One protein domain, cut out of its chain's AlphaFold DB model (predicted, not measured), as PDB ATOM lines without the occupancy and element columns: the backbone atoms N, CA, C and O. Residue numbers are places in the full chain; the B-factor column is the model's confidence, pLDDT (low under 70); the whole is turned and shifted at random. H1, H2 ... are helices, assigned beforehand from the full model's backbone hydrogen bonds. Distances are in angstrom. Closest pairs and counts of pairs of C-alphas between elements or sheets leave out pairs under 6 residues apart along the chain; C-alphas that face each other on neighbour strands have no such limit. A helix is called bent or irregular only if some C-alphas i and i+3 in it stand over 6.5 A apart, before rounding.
ATOM      1  N   LEU A   3     455.250 643.941 432.052       84.81
ATOM      2  CA  LEU A   3     454.514 642.674 431.953       84.81
ATOM      3  C   LEU A   3     454.351 642.193 430.507       84.81
ATOM      4  O   LEU A   3     454.533 641.011 430.250       84.81
ATOM      5  N   GLY A   4     454.087 643.106 429.567       87.75
ATOM      6  CA  GLY A   4     454.039 642.772 428.141       87.75
ATOM      7  C   GLY A   4     455.385 642.269 427.610       87.75
ATOM      8  O   GLY A   4     455.418 641.292 426.876       87.75
ATOM      9  N   LEU A   5     456.499 642.871 428.044       90.06
ATOM     10  CA  LEU A   5     457.845 642.429 427.667       90.06
ATOM     11  C   LEU A   5     458.178 641.053 428.259       90.06
ATOM     12  O   LEU A   5     458.625 640.171 427.537       90.06
ATOM     13  N   VAL A   6     457.918 640.855 429.555       91.12
ATOM     14  CA  VAL A   6     458.114 639.558 430.226       91.12
ATOM     15  C   VAL A   6     457.256 638.479 429.567       91.12
ATOM     16  O   VAL A   6     457.763 637.397 429.291       91.12
ATOM     17  N   GLY A   7     455.996 638.790 429.254       90.69
ATOM     18  CA  GLY A   7     455.095 637.902 428.522       90.69
ATOM     19  C   GLY A   7     455.592 637.570 427.119       90.69
ATOM     20  O   GLY A   7     455.574 636.408 426.729       90.69
ATOM     21  N   GLY A   8     456.103 638.561 426.386       92.00
ATOM     22  CA  GLY A   8     456.714 638.355 425.074       92.00
ATOM     23  C   GLY A   8     457.939 637.443 425.144       92.00
ATOM     24  O   GLY A   8     458.010 636.456 424.418       92.00
ATOM     25  N   CYS A   9     458.872 637.706 426.063       92.31
ATOM     26  CA  CYS A   9     460.038 636.845 426.271       92.31
ATOM     27  C   CYS A   9     459.633 635.426 426.686       92.31
ATOM     28  O   CYS A   9     460.195 634.455 426.188       92.31
ATOM     29  N   ALA A  10     458.637 635.302 427.563       93.31
ATOM     30  CA  ALA A  10     458.094 634.023 427.986       93.31
ATOM     31  C   ALA A  10     457.510 633.231 426.807       93.31
ATOM     32  O   ALA A  10     457.829 632.054 426.648       93.31
ATOM     33  N   ALA A  11     456.731 633.884 425.944       94.38
ATOM     34  CA  ALA A  11     456.182 633.269 424.739       94.38
ATOM     35  C   ALA A  11     457.285 632.818 423.767       94.38
ATOM     36  O   ALA A  11     457.214 631.708 423.243       94.38
ATOM     37  N   VAL A  12     458.329 633.634 423.572       95.56
ATOM     38  CA  VAL A  12     459.488 633.271 422.738       95.56
ATOM     39  C   VAL A  12     460.195 632.038 423.293       95.56
ATOM     40  O   VAL A  12     460.452 631.106 422.538       95.56
ATOM     41  N   VAL A  13     460.462 631.987 424.601       95.31
ATOM     42  CA  VAL A  13     461.117 630.824 425.225       95.31
ATOM     43  C   VAL A  13     460.288 629.556 425.029       95.31
ATOM     44  O   VAL A  13     460.843 628.529 424.648       95.31
ATOM     45  N   VAL A  14     458.970 629.623 425.230       95.88
ATOM     46  CA  VAL A  14     458.074 628.472 425.025       95.88
ATOM     47  C   VAL A  14     458.057 628.038 423.558       95.88
ATOM     48  O   VAL A  14     458.168 626.845 423.278       95.88
ATOM     49  N   GLY A  15     457.978 628.983 422.617       94.94
ATOM     50  CA  GLY A  15     458.025 628.690 421.183       94.94
ATOM     51  C   GLY A  15     459.347 628.045 420.759       94.94
ATOM     52  O   GLY A  15     459.348 627.024 420.076       94.94
ATOM     53  N   CYS A  16     460.477 628.580 421.223       94.06
ATOM     54  CA  CYS A  16     461.791 627.989 420.981       94.06
ATOM     55  C   CYS A  16     461.919 626.600 421.619       94.06
ATOM     56  O   CYS A  16     462.449 625.698 420.980       94.06
ATOM     57  N   ALA A  17     461.414 626.402 422.840       93.50
ATOM     58  CA  ALA A  17     461.432 625.102 423.508       93.50
ATOM     59  C   ALA A  17     460.589 624.057 422.765       93.50
ATOM     60  O   ALA A  17     461.004 622.905 422.682       93.50
ATOM     61  N   ALA A  18     459.456 624.454 422.174       93.25
ATOM     62  CA  ALA A  18     458.670 623.577 421.307       93.25
ATOM     63  C   ALA A  18     459.473 623.141 420.073       93.25
ATOM     64  O   ALA A  18     459.510 621.964 419.746       93.25
ATOM     65  N   VAL A  19     460.166 624.062 419.402       93.06
ATOM     66  CA  VAL A  19     460.959 623.711 418.210       93.06
ATOM     67  C   VAL A  19     462.169 622.848 418.581       93.06
ATOM     68  O   VAL A  19     462.404 621.806 417.976       93.06
ATOM     69  N   LEU A  20     462.930 623.259 419.595       92.19
ATOM     70  CA  LEU A  20     464.166 622.592 419.999       92.19
ATOM     71  C   LEU A  20     463.915 621.237 420.672       92.19
ATOM     72  O   LEU A  20     464.676 620.299 420.445       92.19
ATOM     73  N   GLY A  21     462.852 621.112 421.470       89.19
ATOM     74  CA  GLY A  21     462.499 619.865 422.152       89.19
ATOM     75  C   GLY A  21     462.057 618.757 421.198       89.19
ATOM     76  O   GLY A  21     462.293 617.586 421.478       89.19
ATOM     77  N   PHE A  22     461.464 619.124 420.061       89.06
ATOM     78  CA  PHE A  22     461.067 618.188 419.007       89.06
ATOM     79  C   PHE A  22     462.173 617.948 417.970       89.06
ATOM     80  O   PHE A  22     462.006 617.111 417.087       89.06
ATOM     81  N   SER A  23     463.301 618.655 418.071       88.94
ATOM     82  CA  SER A  23     464.446 618.439 417.187       88.94
ATOM     83  C   SER A  23     465.261 617.208 417.599       88.94
ATOM     84  O   SER A  23     465.409 616.914 418.789       88.94
ATOM     85  N   ASP A  24     465.877 616.548 416.615       83.81
ATOM     86  CA  ASP A  24     466.820 615.437 416.824       83.81
ATOM     87  C   ASP A  24     468.222 615.908 417.265       83.81
ATOM     88  O   ASP A  24     469.169 615.124 417.330       83.81
ATOM     89  N   ASN A  25     468.388 617.199 417.579       88.19
ATOM     90  CA  ASN A  25     469.657 617.757 418.031       88.19
ATOM     91  C   ASN A  25     469.738 617.761 419.565       88.19
ATOM     92  O   ASN A  25     469.053 618.535 420.241       88.19
ATOM     93  N   ILE A  26     470.652 616.955 420.112       90.50
ATOM     94  CA  ILE A  26     470.884 616.853 421.560       90.50
ATOM     95  C   ILE A  26     471.252 618.202 422.200       90.50
ATOM     96  O   ILE A  26     470.794 618.519 423.298       90.50
ATOM     97  N   TRP A  27     472.014 619.052 421.503       93.62
ATOM     98  CA  TRP A  27     472.362 620.391 421.986       93.62
ATOM     99  C   TRP A  27     471.144 621.311 422.015       93.62
ATOM    100  O   TRP A  27     471.032 622.155 422.904       93.62
ATOM    101  N   GLY A  28     470.201 621.116 421.087       92.81
ATOM    102  CA  GLY A  28     468.931 621.838 421.057       92.81
ATOM    103  C   GLY A  28     468.075 621.501 422.272       92.81
ATOM    104  O   GLY A  28     467.562 622.394 422.944       92.81
ATOM    105  N   GLN A  29     468.011 620.218 422.622       93.50
ATOM    106  CA  GLN A  29     467.319 619.735 423.816       93.50
ATOM    107  C   GLN A  29     467.947 620.292 425.109       93.50
ATOM    108  O   GLN A  29     467.224 620.763 425.990       93.50
ATOM    109  N   PHE A  30     469.284 620.337 425.207       95.50
ATOM    110  CA  PHE A  30     469.971 620.984 426.335       95.50
ATOM    111  C   PHE A  30     469.719 622.493 426.404       95.50
ATOM    112  O   PHE A  30     469.520 623.029 427.495       95.50
ATOM    113  N   LEU A  31     469.687 623.181 425.259       96.00
ATOM    114  CA  LEU A  31     469.364 624.605 425.197       96.00
ATOM    115  C   LEU A  31     467.921 624.875 425.651       96.00
ATOM    116  O   LEU A  31     467.689 625.807 426.421       96.00
ATOM    117  N   ALA A  32     466.964 624.035 425.242       95.88
ATOM    118  CA  ALA A  32     465.574 624.114 425.693       95.88
ATOM    119  C   ALA A  32     465.455 623.916 427.213       95.88
ATOM    120  O   ALA A  32     464.762 624.683 427.887       95.88
ATOM    121  N   LEU A  33     466.182 622.939 427.768       95.25
ATOM    122  CA  LEU A  33     466.240 622.698 429.210       95.25
ATOM    123  C   LEU A  33     466.830 623.898 429.959       95.25
ATOM    124  O   LEU A  33     466.238 624.369 430.930       95.25
ATOM    125  N   ALA A  34     467.973 624.413 429.500       96.75
ATOM    126  CA  ALA A  34     468.643 625.555 430.114       96.75
ATOM    127  C   ALA A  34     467.761 626.813 430.084       96.75
ATOM    128  O   ALA A  34     467.649 627.507 431.094       96.75
ATOM    129  N   ALA A  35     467.066 627.076 428.974       95.88
ATOM    130  CA  ALA A  35     466.126 628.190 428.866       95.88
ATOM    131  C   ALA A  35     464.920 628.031 429.812       95.88
ATOM    132  O   ALA A  35     464.533 628.991 430.483       95.88
ATOM    133  N   GLY A  36     464.359 626.821 429.924       94.69
ATOM    134  CA  GLY A  36     463.284 626.520 430.874       94.69
ATOM    135  C   GLY A  36     463.715 626.725 432.330       94.69
ATOM    136  O   GLY A  36     463.021 627.396 433.097       94.69
ATOM    137  N   LEU A  37     464.900 626.228 432.699       95.12
ATOM    138  CA  LEU A  37     465.484 626.419 434.031       95.12
ATOM    139  C   LEU A  37     465.776 627.893 434.329       95.12
ATOM    140  O   LEU A  37     465.464 628.359 435.425       95.12
ATOM    141  N   ALA A  38     466.303 628.643 433.360       95.19
ATOM    142  CA  ALA A  38     466.542 630.076 433.505       95.19
ATOM    143  C   ALA A  38     465.246 630.831 433.832       95.19
ATOM    144  O   ALA A  38     465.252 631.710 434.692       95.19
ATOM    145  N   MET A  39     464.126 630.464 433.199       94.94
ATOM    146  CA  MET A  39     462.814 631.036 433.513       94.94
ATOM    147  C   MET A  39     462.385 630.677 434.943       94.94
ATOM    148  O   MET A  39     462.078 631.569 435.731       94.94
ATOM    149  N   LEU A  40     462.437 629.399 435.328       93.62
ATOM    150  CA  LEU A  40     462.065 628.973 436.686       93.62
ATOM    151  C   LEU A  40     462.878 629.692 437.777       93.62
ATOM    152  O   LEU A  40     462.313 630.109 438.789       93.62
ATOM    153  N   LEU A  41     464.182 629.874 437.560       92.81
ATOM    154  CA  LEU A  41     465.067 630.578 438.490       92.81
ATOM    155  C   LEU A  41     464.743 632.079 438.542       92.81
ATOM    156  O   LEU A  41     464.549 632.624 439.635       92.81
ATOM    157  N   ARG A  42     464.537 632.717 437.379       90.25
ATOM    158  CA  ARG A  42     464.152 634.137 437.285       90.25
ATOM    159  C   ARG A  42     462.841 634.473 437.974       90.25
ATOM    160  O   ARG A  42     462.656 635.617 438.390       90.25
ATOM    161  N   ALA A  43     461.921 633.517 438.104       89.00
ATOM    162  CA  ALA A  43     460.644 633.743 438.778       89.00
ATOM    163  C   ALA A  43     460.828 634.288 440.210       89.00
ATOM    164  O   ALA A  43     459.962 635.010 440.698       89.00
ATOM    165  N   ARG A  44     461.971 634.018 440.860       86.12
ATOM    166  CA  ARG A  44     462.293 634.502 442.216       86.12
ATOM    167  C   ARG A  44     462.670 635.987 442.276       86.12
ATOM    168  O   ARG A  44     462.544 636.591 443.338       86.12
ATOM    169  N   LEU A  45     463.119 636.577 441.166       85.56
ATOM    170  CA  LEU A  45     463.550 637.981 441.096       85.56
ATOM    171  C   LEU A  45     462.375 638.954 440.920       85.56
ATOM    172  O   LEU A  45     462.480 640.135 441.259       85.56
ATOM    173  N   PHE A  46     461.246 638.478 440.389       87.06
ATOM    174  CA  PHE A  46     460.078 639.319 440.158       87.06
ATOM    175  C   PHE A  46     459.273 639.534 441.441       87.06
ATOM    176  O   PHE A  46     458.905 638.596 442.139       87.06
ATOM    177  N   ARG A  47     458.942 640.799 441.724       86.19
ATOM    178  CA  ARG A  47     458.101 641.178 442.873       86.19
ATOM    179  C   ARG A  47     456.602 641.094 442.579       86.19
ATOM    180  O   ARG A  47     455.809 640.972 443.504       86.19
ATOM    181  N   TYR A  48     456.204 641.185 441.308       89.12
ATOM    182  CA  TYR A  48     454.797 641.174 440.904       89.12
ATOM    183  C   TYR A  48     454.325 639.757 440.585       89.12
ATOM    184  O   TYR A  48     454.854 639.125 439.671       89.12
ATOM    185  N   THR A  49     453.268 639.298 441.259       89.19
ATOM    186  CA  THR A  49     452.693 637.950 441.094       89.19
ATOM    187  C   THR A  49     452.388 637.600 439.643       89.19
ATOM    188  O   THR A  49     452.603 636.473 439.219       89.19
ATOM    189  N   SER A  50     451.933 638.568 438.850       89.69
ATOM    190  CA  SER A  50     451.604 638.357 437.442       89.69
ATOM    191  C   SER A  50     452.840 638.116 436.560       89.69
ATOM    192  O   SER A  50     452.776 637.330 435.618       89.69
ATOM    193  N   GLN A  51     453.990 638.712 436.895       91.06
ATOM    194  CA  GLN A  51     455.269 638.433 436.229       91.06
ATOM    195  C   GLN A  51     455.839 637.084 436.671       91.06
ATOM    196  O   GLN A  51     456.283 636.305 435.830       91.06
ATOM    197  N   VAL A  52     455.762 636.792 437.975       92.75
ATOM    198  CA  VAL A  52     456.170 635.500 438.547       92.75
ATOM    199  C   VAL A  52     455.389 634.366 437.888       92.75
ATOM    200  O   VAL A  52     455.993 633.429 437.378       92.75
ATOM    201  N   ALA A  53     454.058 634.474 437.831       91.50
ATOM    202  CA  ALA A  53     453.192 633.468 437.228       91.50
ATOM    203  C   ALA A  53     453.510 633.260 435.743       91.50
ATOM    204  O   ALA A  53     453.628 632.124 435.298       91.50
ATOM    205  N   CYS A  54     453.705 634.343 434.988       92.44
ATOM    206  CA  CYS A  54     454.028 634.265 433.567       92.44
ATOM    207  C   CYS A  54     455.329 633.489 433.310       92.44
ATOM    208  O   CYS A  54     455.366 632.574 432.488       92.44
ATOM    209  N   VAL A  55     456.385 633.816 434.054       93.56
ATOM    210  CA  VAL A  55     457.707 633.205 433.887       93.56
ATOM    211  C   VAL A  55     457.723 631.767 434.417       93.56
ATOM    212  O   VAL A  55     458.327 630.894 433.797       93.56
ATOM    213  N   LEU A  56     457.018 631.500 435.519       92.62
ATOM    214  CA  LEU A  56     456.870 630.161 436.085       92.62
ATOM    215  C   LEU A  56     456.137 629.225 435.116       92.62
ATOM    216  O   LEU A  56     456.627 628.133 434.837       92.62
ATOM    217  N   VAL A  57     455.002 629.665 434.561       94.50
ATOM    218  CA  VAL A  57     454.235 628.893 433.569       94.50
ATOM    219  C   VAL A  57     455.075 628.635 432.323       94.50
ATOM    220  O   VAL A  57     455.079 627.515 431.824       94.50
ATOM    221  N   ALA A  58     455.831 629.626 431.851       94.50
ATOM    222  CA  ALA A  58     456.716 629.445 430.706       94.50
ATOM    223  C   ALA A  58     457.864 628.466 430.985       94.50
ATOM    224  O   ALA A  58     458.160 627.630 430.137       94.50
ATOM    225  N   GLY A  59     458.477 628.520 432.171       93.88
ATOM    226  CA  GLY A  59     459.517 627.573 432.575       93.88
ATOM    227  C   GLY A  59     458.998 626.135 432.673       93.88
ATOM    228  O   GLY A  59     459.596 625.226 432.098       93.88
ATOM    229  N   ILE A  60     457.851 625.930 433.330       94.06
ATOM    230  CA  ILE A  60     457.195 624.613 433.417       94.06
ATOM    231  C   ILE A  60     456.783 624.131 432.022       94.06
ATOM    232  O   ILE A  60     457.042 622.983 431.668       94.06
ATOM    233  N   GLY A  61     456.180 625.008 431.216       95.06
ATOM    234  CA  GLY A  61     455.749 624.707 429.854       95.06
ATOM    235  C   GLY A  61     456.909 624.306 428.944       95.06
ATOM    236  O   GLY A  61     456.794 623.321 428.224       95.06
ATOM    237  N   ALA A  62     458.046 624.999 429.020       94.88
ATOM    238  CA  ALA A  62     459.246 624.659 428.256       94.88
ATOM    239  C   ALA A  62     459.786 623.266 428.619       94.88
ATOM    240  O   ALA A  62     460.085 622.472 427.728       94.88
ATOM    241  N   VAL A  63     459.856 622.936 429.914       92.75
ATOM    242  CA  VAL A  63     460.292 621.605 430.374       92.75
ATOM    243  C   VAL A  63     459.288 620.523 429.962       92.75
ATOM    244  O   VAL A  63     459.693 619.460 429.499       92.75
ATOM    245  N   ALA A  64     457.986 620.793 430.070       93.19
ATOM    246  CA  ALA A  64     456.944 619.862 429.644       93.19
ATOM    247  C   ALA A  64     456.998 619.593 428.131       93.19
ATOM    248  O   ALA A  64     456.920 618.439 427.717       93.19
ATOM    249  N   LEU A  65     457.186 620.633 427.312       92.44
ATOM    250  CA  LEU A  65     457.344 620.506 425.861       92.44
ATOM    251  C   LEU A  65     458.612 619.744 425.479       92.44
ATOM    252  O   LEU A  65     458.569 618.934 424.560       92.44
ATOM    253  N   LEU A  66     459.718 619.955 426.198       91.88
ATOM    254  CA  LEU A  66     460.942 619.179 426.006       91.88
ATOM    255  C   LEU A  66     460.709 617.692 426.294       91.88
ATOM    256  O   LEU A  66     461.061 616.844 425.481       91.88
ATOM    257  N   ILE A  67     460.088 617.368 427.429       89.12
ATOM    258  CA  ILE A  67     459.766 615.981 427.790       89.12
ATOM    259  C   ILE A  67     458.820 615.360 426.758       89.12
ATOM    260  O   ILE A  67     458.991 614.200 426.378       89.12
ATOM    261  N   LEU A  68     457.841 616.133 426.287       89.06
ATOM    262  CA  LEU A  68     456.912 615.698 425.254       89.06
ATOM    263  C   LEU A  68     457.643 615.409 423.937       89.06
ATOM    264  O   LEU A  68     457.429 614.348 423.362       89.06
ATOM    265  N   GLY A  69     458.544 616.292 423.503       87.12
ATOM    266  CA  GLY A  69     459.374 616.085 422.314       87.12
ATOM    267  C   GLY A  69     460.261 614.843 422.431       87.12
ATOM    268  O   GLY A  69     460.255 613.999 421.539       87.12
ATOM    269  N   LEU A  70     460.912 614.646 423.583       86.62
ATOM    270  CA  LEU A  70     461.698 613.440 423.871       86.62
ATOM    271  C   LEU A  70     460.855 612.157 423.828       86.62
ATOM    272  O   LEU A  70     461.346 611.114 423.393       86.62
ATOM    273  N   SER A  71     459.606 612.224 424.287       84.56
ATOM    274  CA  SER A  71     458.703 611.068 424.350       84.56
ATOM    275  C   SER A  71     458.086 610.735 422.991       84.56
ATOM    276  O   SER A  71     457.966 609.562 422.650       84.56
ATOM    277  N   LEU A  72     457.698 611.754 422.218       82.56
ATOM    278  CA  LEU A  72     457.024 611.592 420.926       82.56
ATOM    279  C   LEU A  72     457.987 611.352 419.763       82.56
ATOM    280  O   LEU A  72     457.571 610.765 418.768       82.56
ATOM    281  N   ASN A  73     459.245 611.781 419.880       79.19
ATOM    282  CA  ASN A  73     460.262 611.579 418.855       79.19
ATOM    283  C   ASN A  73     461.370 610.636 419.370       79.19
ATOM    284  O   ASN A  73     462.392 611.086 419.903       79.19
ATOM    285  N   PRO A  74     461.151 609.307 419.332       73.81
ATOM    286  CA  PRO A  74     462.195 608.349 419.659       73.81
ATOM    287  C   PRO A  74     463.296 608.357 418.589       73.81
ATOM    288  O   PRO A  74     462.985 608.404 417.401       73.81
ATOM    289  N   SER A 122     466.587 629.124 453.760       89.06
ATOM    290  CA  SER A 122     467.762 629.613 454.479       89.06
ATOM    291  C   SER A 122     468.654 630.463 453.554       89.06
ATOM    292  O   SER A 122     468.651 630.259 452.333       89.06
ATOM    293  N   PRO A 123     469.475 631.380 454.101       88.81
ATOM    294  CA  PRO A 123     470.383 632.213 453.303       88.81
ATOM    295  C   PRO A 123     471.370 631.414 452.441       88.81
ATOM    296  O   PRO A 123     471.857 631.904 451.425       88.81
ATOM    297  N   PHE A 124     471.680 630.180 452.846       92.88
ATOM    298  CA  PHE A 124     472.498 629.264 452.061       92.88
ATOM    299  C   PHE A 124     471.793 628.856 450.759       92.88
ATOM    300  O   PHE A 124     472.370 628.997 449.684       92.88
ATOM    301  N   TRP A 125     470.523 628.440 450.840       89.94
ATOM    302  CA  TRP A 125     469.729 628.054 449.669       89.94
ATOM    303  C   TRP A 125     469.441 629.226 448.736       89.94
ATOM    304  O   TRP A 125     469.409 629.038 447.524       89.94
ATOM    305  N   GLY A 126     469.269 630.435 449.284       88.94
ATOM    306  CA  GLY A 126     469.165 631.655 448.480       88.94
ATOM    307  C   GLY A 126     470.383 631.833 447.573       88.94
ATOM    308  O   GLY A 126     470.236 631.829 446.357       88.94
ATOM    309  N   ARG A 127     471.582 631.857 448.170       92.44
ATOM    310  CA  ARG A 127     472.842 632.027 447.431       92.44
ATOM    311  C   ARG A 127     473.122 630.896 446.450       92.44
ATOM    312  O   ARG A 127     473.576 631.155 445.344       92.44
ATOM    313  N   LEU A 128     472.850 629.649 446.833       93.88
ATOM    314  CA  LEU A 128     473.040 628.512 445.935       93.88
ATOM    315  C   LEU A 128     472.188 628.651 444.663       93.88
ATOM    316  O   LEU A 128     472.680 628.382 443.570       93.88
ATOM    317  N   LEU A 129     470.936 629.097 444.800       91.94
ATOM    318  CA  LEU A 129     470.049 629.340 443.662       91.94
ATOM    319  C   LEU A 129     470.525 630.506 442.788       91.94
ATOM    320  O   LEU A 129     470.418 630.409 441.571       91.94
ATOM    321  N   ASP A 130     471.107 631.550 443.380       93.06
ATOM    322  CA  ASP A 130     471.683 632.672 442.623       93.06
ATOM    323  C   ASP A 130     472.911 632.226 441.795       93.06
ATOM    324  O   ASP A 130     473.080 632.618 440.634       93.06
ATOM    325  N   LEU A 131     473.755 631.346 442.355       95.56
ATOM    326  CA  LEU A 131     474.874 630.732 441.627       95.56
ATOM    327  C   LEU A 131     474.380 629.806 440.510       95.56
ATOM    328  O   LEU A 131     474.936 629.816 439.408       95.56
ATOM    329  N   ALA A 132     473.339 629.016 440.780       94.81
ATOM    330  CA  ALA A 132     472.727 628.145 439.784       94.81
ATOM    331  C   ALA A 132     472.147 628.965 438.621       94.81
ATOM    332  O   ALA A 132     472.413 628.643 437.465       94.81
ATOM    333  N   GLU A 133     471.437 630.060 438.907       94.88
ATOM    334  CA  GLU A 133     470.919 630.980 437.888       94.88
ATOM    335  C   GLU A 133     472.046 631.548 437.027       94.88
ATOM    336  O   GLU A 133     471.993 631.456 435.800       94.88
ATOM    337  N   SER A 134     473.102 632.055 437.660       95.38
ATOM    338  CA  SER A 134     474.256 632.615 436.950       95.38
ATOM    339  C   SER A 134     474.929 631.579 436.046       95.38
ATOM    340  O   SER A 134     475.280 631.881 434.907       95.38
ATOM    341  N   THR A 135     475.061 630.339 436.523       96.44
ATOM    342  CA  THR A 135     475.659 629.233 435.762       96.44
ATOM    343  C   THR A 135     474.804 628.857 434.553       96.44
ATOM    344  O   THR A 135     475.331 628.689 433.454       96.44
ATOM    345  N   VAL A 136     473.483 628.764 434.734       96.25
ATOM    346  CA  VAL A 136     472.539 628.464 433.648       96.25
ATOM    347  C   VAL A 136     472.540 629.583 432.610       96.25
ATOM    348  O   VAL A 136     472.586 629.305 431.419       96.25
ATOM    349  N   LEU A 137     472.537 630.849 433.028       95.44
ATOM    350  CA  LEU A 137     472.601 631.975 432.093       95.44
ATOM    351  C   LEU A 137     473.917 631.993 431.307       95.44
ATOM    352  O   LEU A 137     473.908 632.255 430.105       95.44
ATOM    353  N   LEU A 138     475.035 631.675 431.965       97.25
ATOM    354  CA  LEU A 138     476.349 631.616 431.330       97.25
ATOM    355  C   LEU A 138     476.462 630.458 430.326       97.25
ATOM    356  O   LEU A 138     477.156 630.596 429.320       97.25
ATOM    357  N   SER A 139     475.752 629.346 430.544       96.88
ATOM    358  CA  SER A 139     475.758 628.199 429.628       96.88
ATOM    359  C   SER A 139     474.911 628.398 428.364       96.88
ATOM    360  O   SER A 139     475.127 627.691 427.379       96.88
ATOM    361  N   LEU A 140     473.999 629.379 428.328       95.25
ATOM    362  CA  LEU A 140     473.144 629.622 427.157       95.25
ATOM    363  C   LEU A 140     473.948 629.963 425.898       95.25
ATOM    364  O   LEU A 140     473.664 629.436 424.827       95.25
ATOM    365  N   VAL A 141     474.969 630.818 426.014       96.19
ATOM    366  CA  VAL A 141     475.799 631.236 424.871       96.19
ATOM    367  C   VAL A 141     476.528 630.051 424.221       96.19
ATOM    368  O   VAL A 141     476.349 629.854 423.016       96.19
ATOM    369  N   PRO A 142     477.318 629.237 424.951       95.19
ATOM    370  CA  PRO A 142     477.989 628.093 424.342       95.19
ATOM    371  C   PRO A 142     477.004 627.047 423.810       95.19
ATOM    372  O   PRO A 142     477.280 626.453 422.770       95.19
ATOM    373  N   LEU A 143     475.839 626.863 424.444       95.31
ATOM    374  CA  LEU A 143     474.796 625.977 423.921       95.31
ATOM    375  C   LEU A 143     474.230 626.480 422.589       95.31
ATOM    376  O   LEU A 143     474.107 625.693 421.656       95.31
ATOM    377  N   CYS A 144     473.960 627.781 422.445       95.00
ATOM    378  CA  CYS A 144     473.548 628.358 421.162       95.00
ATOM    379  C   CYS A 144     474.597 628.126 420.064       95.00
ATOM    380  O   CYS A 144     474.248 627.771 418.939       95.00
ATOM    381  N   LEU A 145     475.884 628.295 420.383       95.25
ATOM    382  CA  LEU A 145     476.973 628.051 419.433       95.25
ATOM    383  C   LEU A 145     477.083 626.573 419.034       95.25
ATOM    384  O   LEU A 145     477.369 626.281 417.872       95.25
ATOM    385  N   ALA A 146     476.839 625.660 419.977       94.25
ATOM    386  CA  ALA A 146     476.808 624.225 419.720       94.25
ATOM    387  C   ALA A 146     475.616 623.832 418.833       94.25
ATOM    388  O   ALA A 146     475.797 623.102 417.867       94.25
ATOM    389  N   VAL A 147     474.422 624.377 419.093       93.50
ATOM    390  CA  VAL A 147     473.222 624.140 418.266       93.50
ATOM    391  C   VAL A 147     473.423 624.592 416.819       93.50
ATOM    392  O   VAL A 147     472.905 623.963 415.902       93.50
ATOM    393  N   LEU A 148     474.171 625.675 416.613       93.50
ATOM    394  CA  LEU A 148     474.449 626.244 415.293       93.50
ATOM    395  C   LEU A 148     475.690 625.641 414.604       93.50
ATOM    396  O   LEU A 148     476.092 626.136 413.548       93.50
ATOM    397  N   ASP A 149     476.317 624.618 415.196       91.50
ATOM    398  CA  ASP A 149     477.546 623.971 414.710       91.50
ATOM    399  C   ASP A 149     478.706 624.948 414.433       91.50
ATOM    400  O   ASP A 149     479.588 624.695 413.604       91.50
ATOM    401  N   VAL A 150     478.748 626.086 415.139       92.25
ATOM    402  CA  VAL A 150     479.750 627.140 414.895       92.25
ATOM    403  C   VAL A 150     481.163 626.615 415.145       92.25
ATOM    404  O   VAL A 150     482.065 626.865 414.347       92.25
ATOM    405  N   PHE A 151     481.354 625.838 416.213       87.62
ATOM    406  CA  PHE A 151     482.654 625.250 416.550       87.62
ATOM    407  C   PHE A 151     483.136 624.245 415.498       87.62
ATOM    408  O   PHE A 151     484.318 624.236 415.152       87.62
ATOM    409  N   ALA A 152     482.226 623.429 414.957       87.88
ATOM    410  CA  ALA A 152     482.552 622.468 413.908       87.88
ATOM    411  C   ALA A 152     482.948 623.184 412.608       87.88
ATOM    412  O   ALA A 152     483.975 622.859 412.012       87.88
ATOM    413  N   ARG A 153     482.191 624.217 412.216       91.19
ATOM    414  CA  ARG A 153     482.496 625.038 411.034       91.19
ATOM    415  C   ARG A 153     483.834 625.758 411.163       91.19
ATOM    416  O   ARG A 153     484.621 625.727 410.225       91.19
ATOM    417  N   ALA A 154     484.119 626.356 412.319       90.75
ATOM    418  CA  ALA A 154     485.392 627.035 412.558       90.75
ATOM    419  C   ALA A 154     486.589 626.077 412.423       90.75
ATOM    420  O   ALA A 154     487.575 626.424 411.781       90.75
ATOM    421  N   ARG A 155     486.480 624.850 412.954       87.50
ATOM    422  CA  ARG A 155     487.518 623.813 412.820       87.50
ATOM    423  C   ARG A 155     487.701 623.339 411.373       87.50
ATOM    424  O   ARG A 155     488.820 623.051 410.958       87.50
ATOM    425  N   GLY A 156     486.614 623.267 410.607       88.94
ATOM    426  CA  GLY A 156     486.647 622.884 409.195       88.94
ATOM    427  C   GLY A 156     487.345 623.899 408.286       88.94
ATOM    428  O   GLY A 156     487.828 623.515 407.234       88.94
ATOM    429  N   LEU A 157     487.440 625.171 408.691       87.88
ATOM    430  CA  LEU A 157     488.176 626.205 407.947       87.88
ATOM    431  C   LEU A 157     489.691 626.162 408.185       87.88
ATOM    432  O   LEU A 157     490.446 626.757 407.420       87.88
ATOM    433  N   THR A 158     490.135 625.515 409.264       84.88
ATOM    434  CA  THR A 158     491.556 625.415 409.631       84.88
ATOM    435  C   THR A 158     492.184 624.073 409.252       84.88
ATOM    436  O   THR A 158     493.342 623.846 409.595       84.88
TER     437      THR A 158
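Overview. This is residues 3 to 74 and 122 to 158 of the 159 residues of the protein "EccD domain-containing protein" of Streptomyces sp. Ncost-T10-10d (UniProt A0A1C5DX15). A long helix, H4, packs along H2 on one side of a bundle of three helices, H1, H2 and H3, while the short helix H5 follows the end of H4 and leads away from the body. In the bundle H1, H2 and H3 run up and down, each against the one before it in the chain, and H2 is between H4 and the pair H1 and H3; residues 152 to 158, of which 152 to 156 belong to H5, stick out. The printed part has 109 residues with five named helices, in the order H1, H2, H3, H4, H5, and no named strand; the class is all helix. The whole is only just compact, close to loose, with a radius of gyration of the C-alphas of 15.3 A, and elongated, spanning 48 by 31 by 26 A.

Along the chain. The longest helix by residues, H4, is residues 123 to 147, from C-alpha 123 at (470.383, 632.213, 453.303) to C-alpha 147 at (473.222, 624.140, 418.266), 36.1 A. It has a kink of 33 degrees near residue 141; it is neither bent nor irregular, but only just: C-alphas 138 and 141 are 6.5 A apart. H2 is residues 26 to 42, 24.3 A long. H3 is residues 49 to 72, 33.5 A long. H1 is residues 3 to 21, 26.1 A long, beginning at C-alpha 3 at (454.514, 642.674, 431.953). H5 is residues 150 to 156, 9.9 A long, ending at C-alpha 156 at (486.647, 622.884, 409.195).

Arrangement. H4 touches H2, the hub, which touches three helices; their closest C-alphas are those of Trp 27 and Val 147, 5.4 A apart. They run opposite ways at a shallow tilt of 33 degrees, only just short of steep. H2 and H3 form a helical hairpin, opposite ways at a shallow tilt of 21 degrees; H3 touches H2 with residues 55 to 66 alone, and the closest C-alphas, of Gly 36 and Gly 59, are 4.3 A apart. H1 and H2 form another helical hairpin, at a shallow tilt of 26 degrees, with the closest C-alphas, of Ala 17 and Ala 32, 4.8 A apart. H1 and H3 touch and run the same way at a shallow tilt of 8 degrees; their closest C-alphas, of Gly 21 and Leu 66, are 4.2 A apart. H4 is apart from H1 and H3. H5 is close to H4 but not clearly touching, with the closest C-alphas, of Leu 145 and Phe 151, 7.0 A apart. In H1, H2, H3 and H5 every O i to N i+4 pair is within hydrogen-bond range; in H4, 19 of 21 are.

Size, cuts and confidence. The two C-alphas farthest apart, of Thr 49 and Thr 158, are 51.5 A apart. Residues 75 to 121 are not printed, and C-alphas 74 and 122 are 41.2 A apart across this cut, which lies in the link from H3 to H4. Of the links that are printed whole, H1 to H2 and H4 to H5 are tight, and H2 to H3 is short. The mean pLDDT of the printed part is 91.7, and no printed residue is under 70.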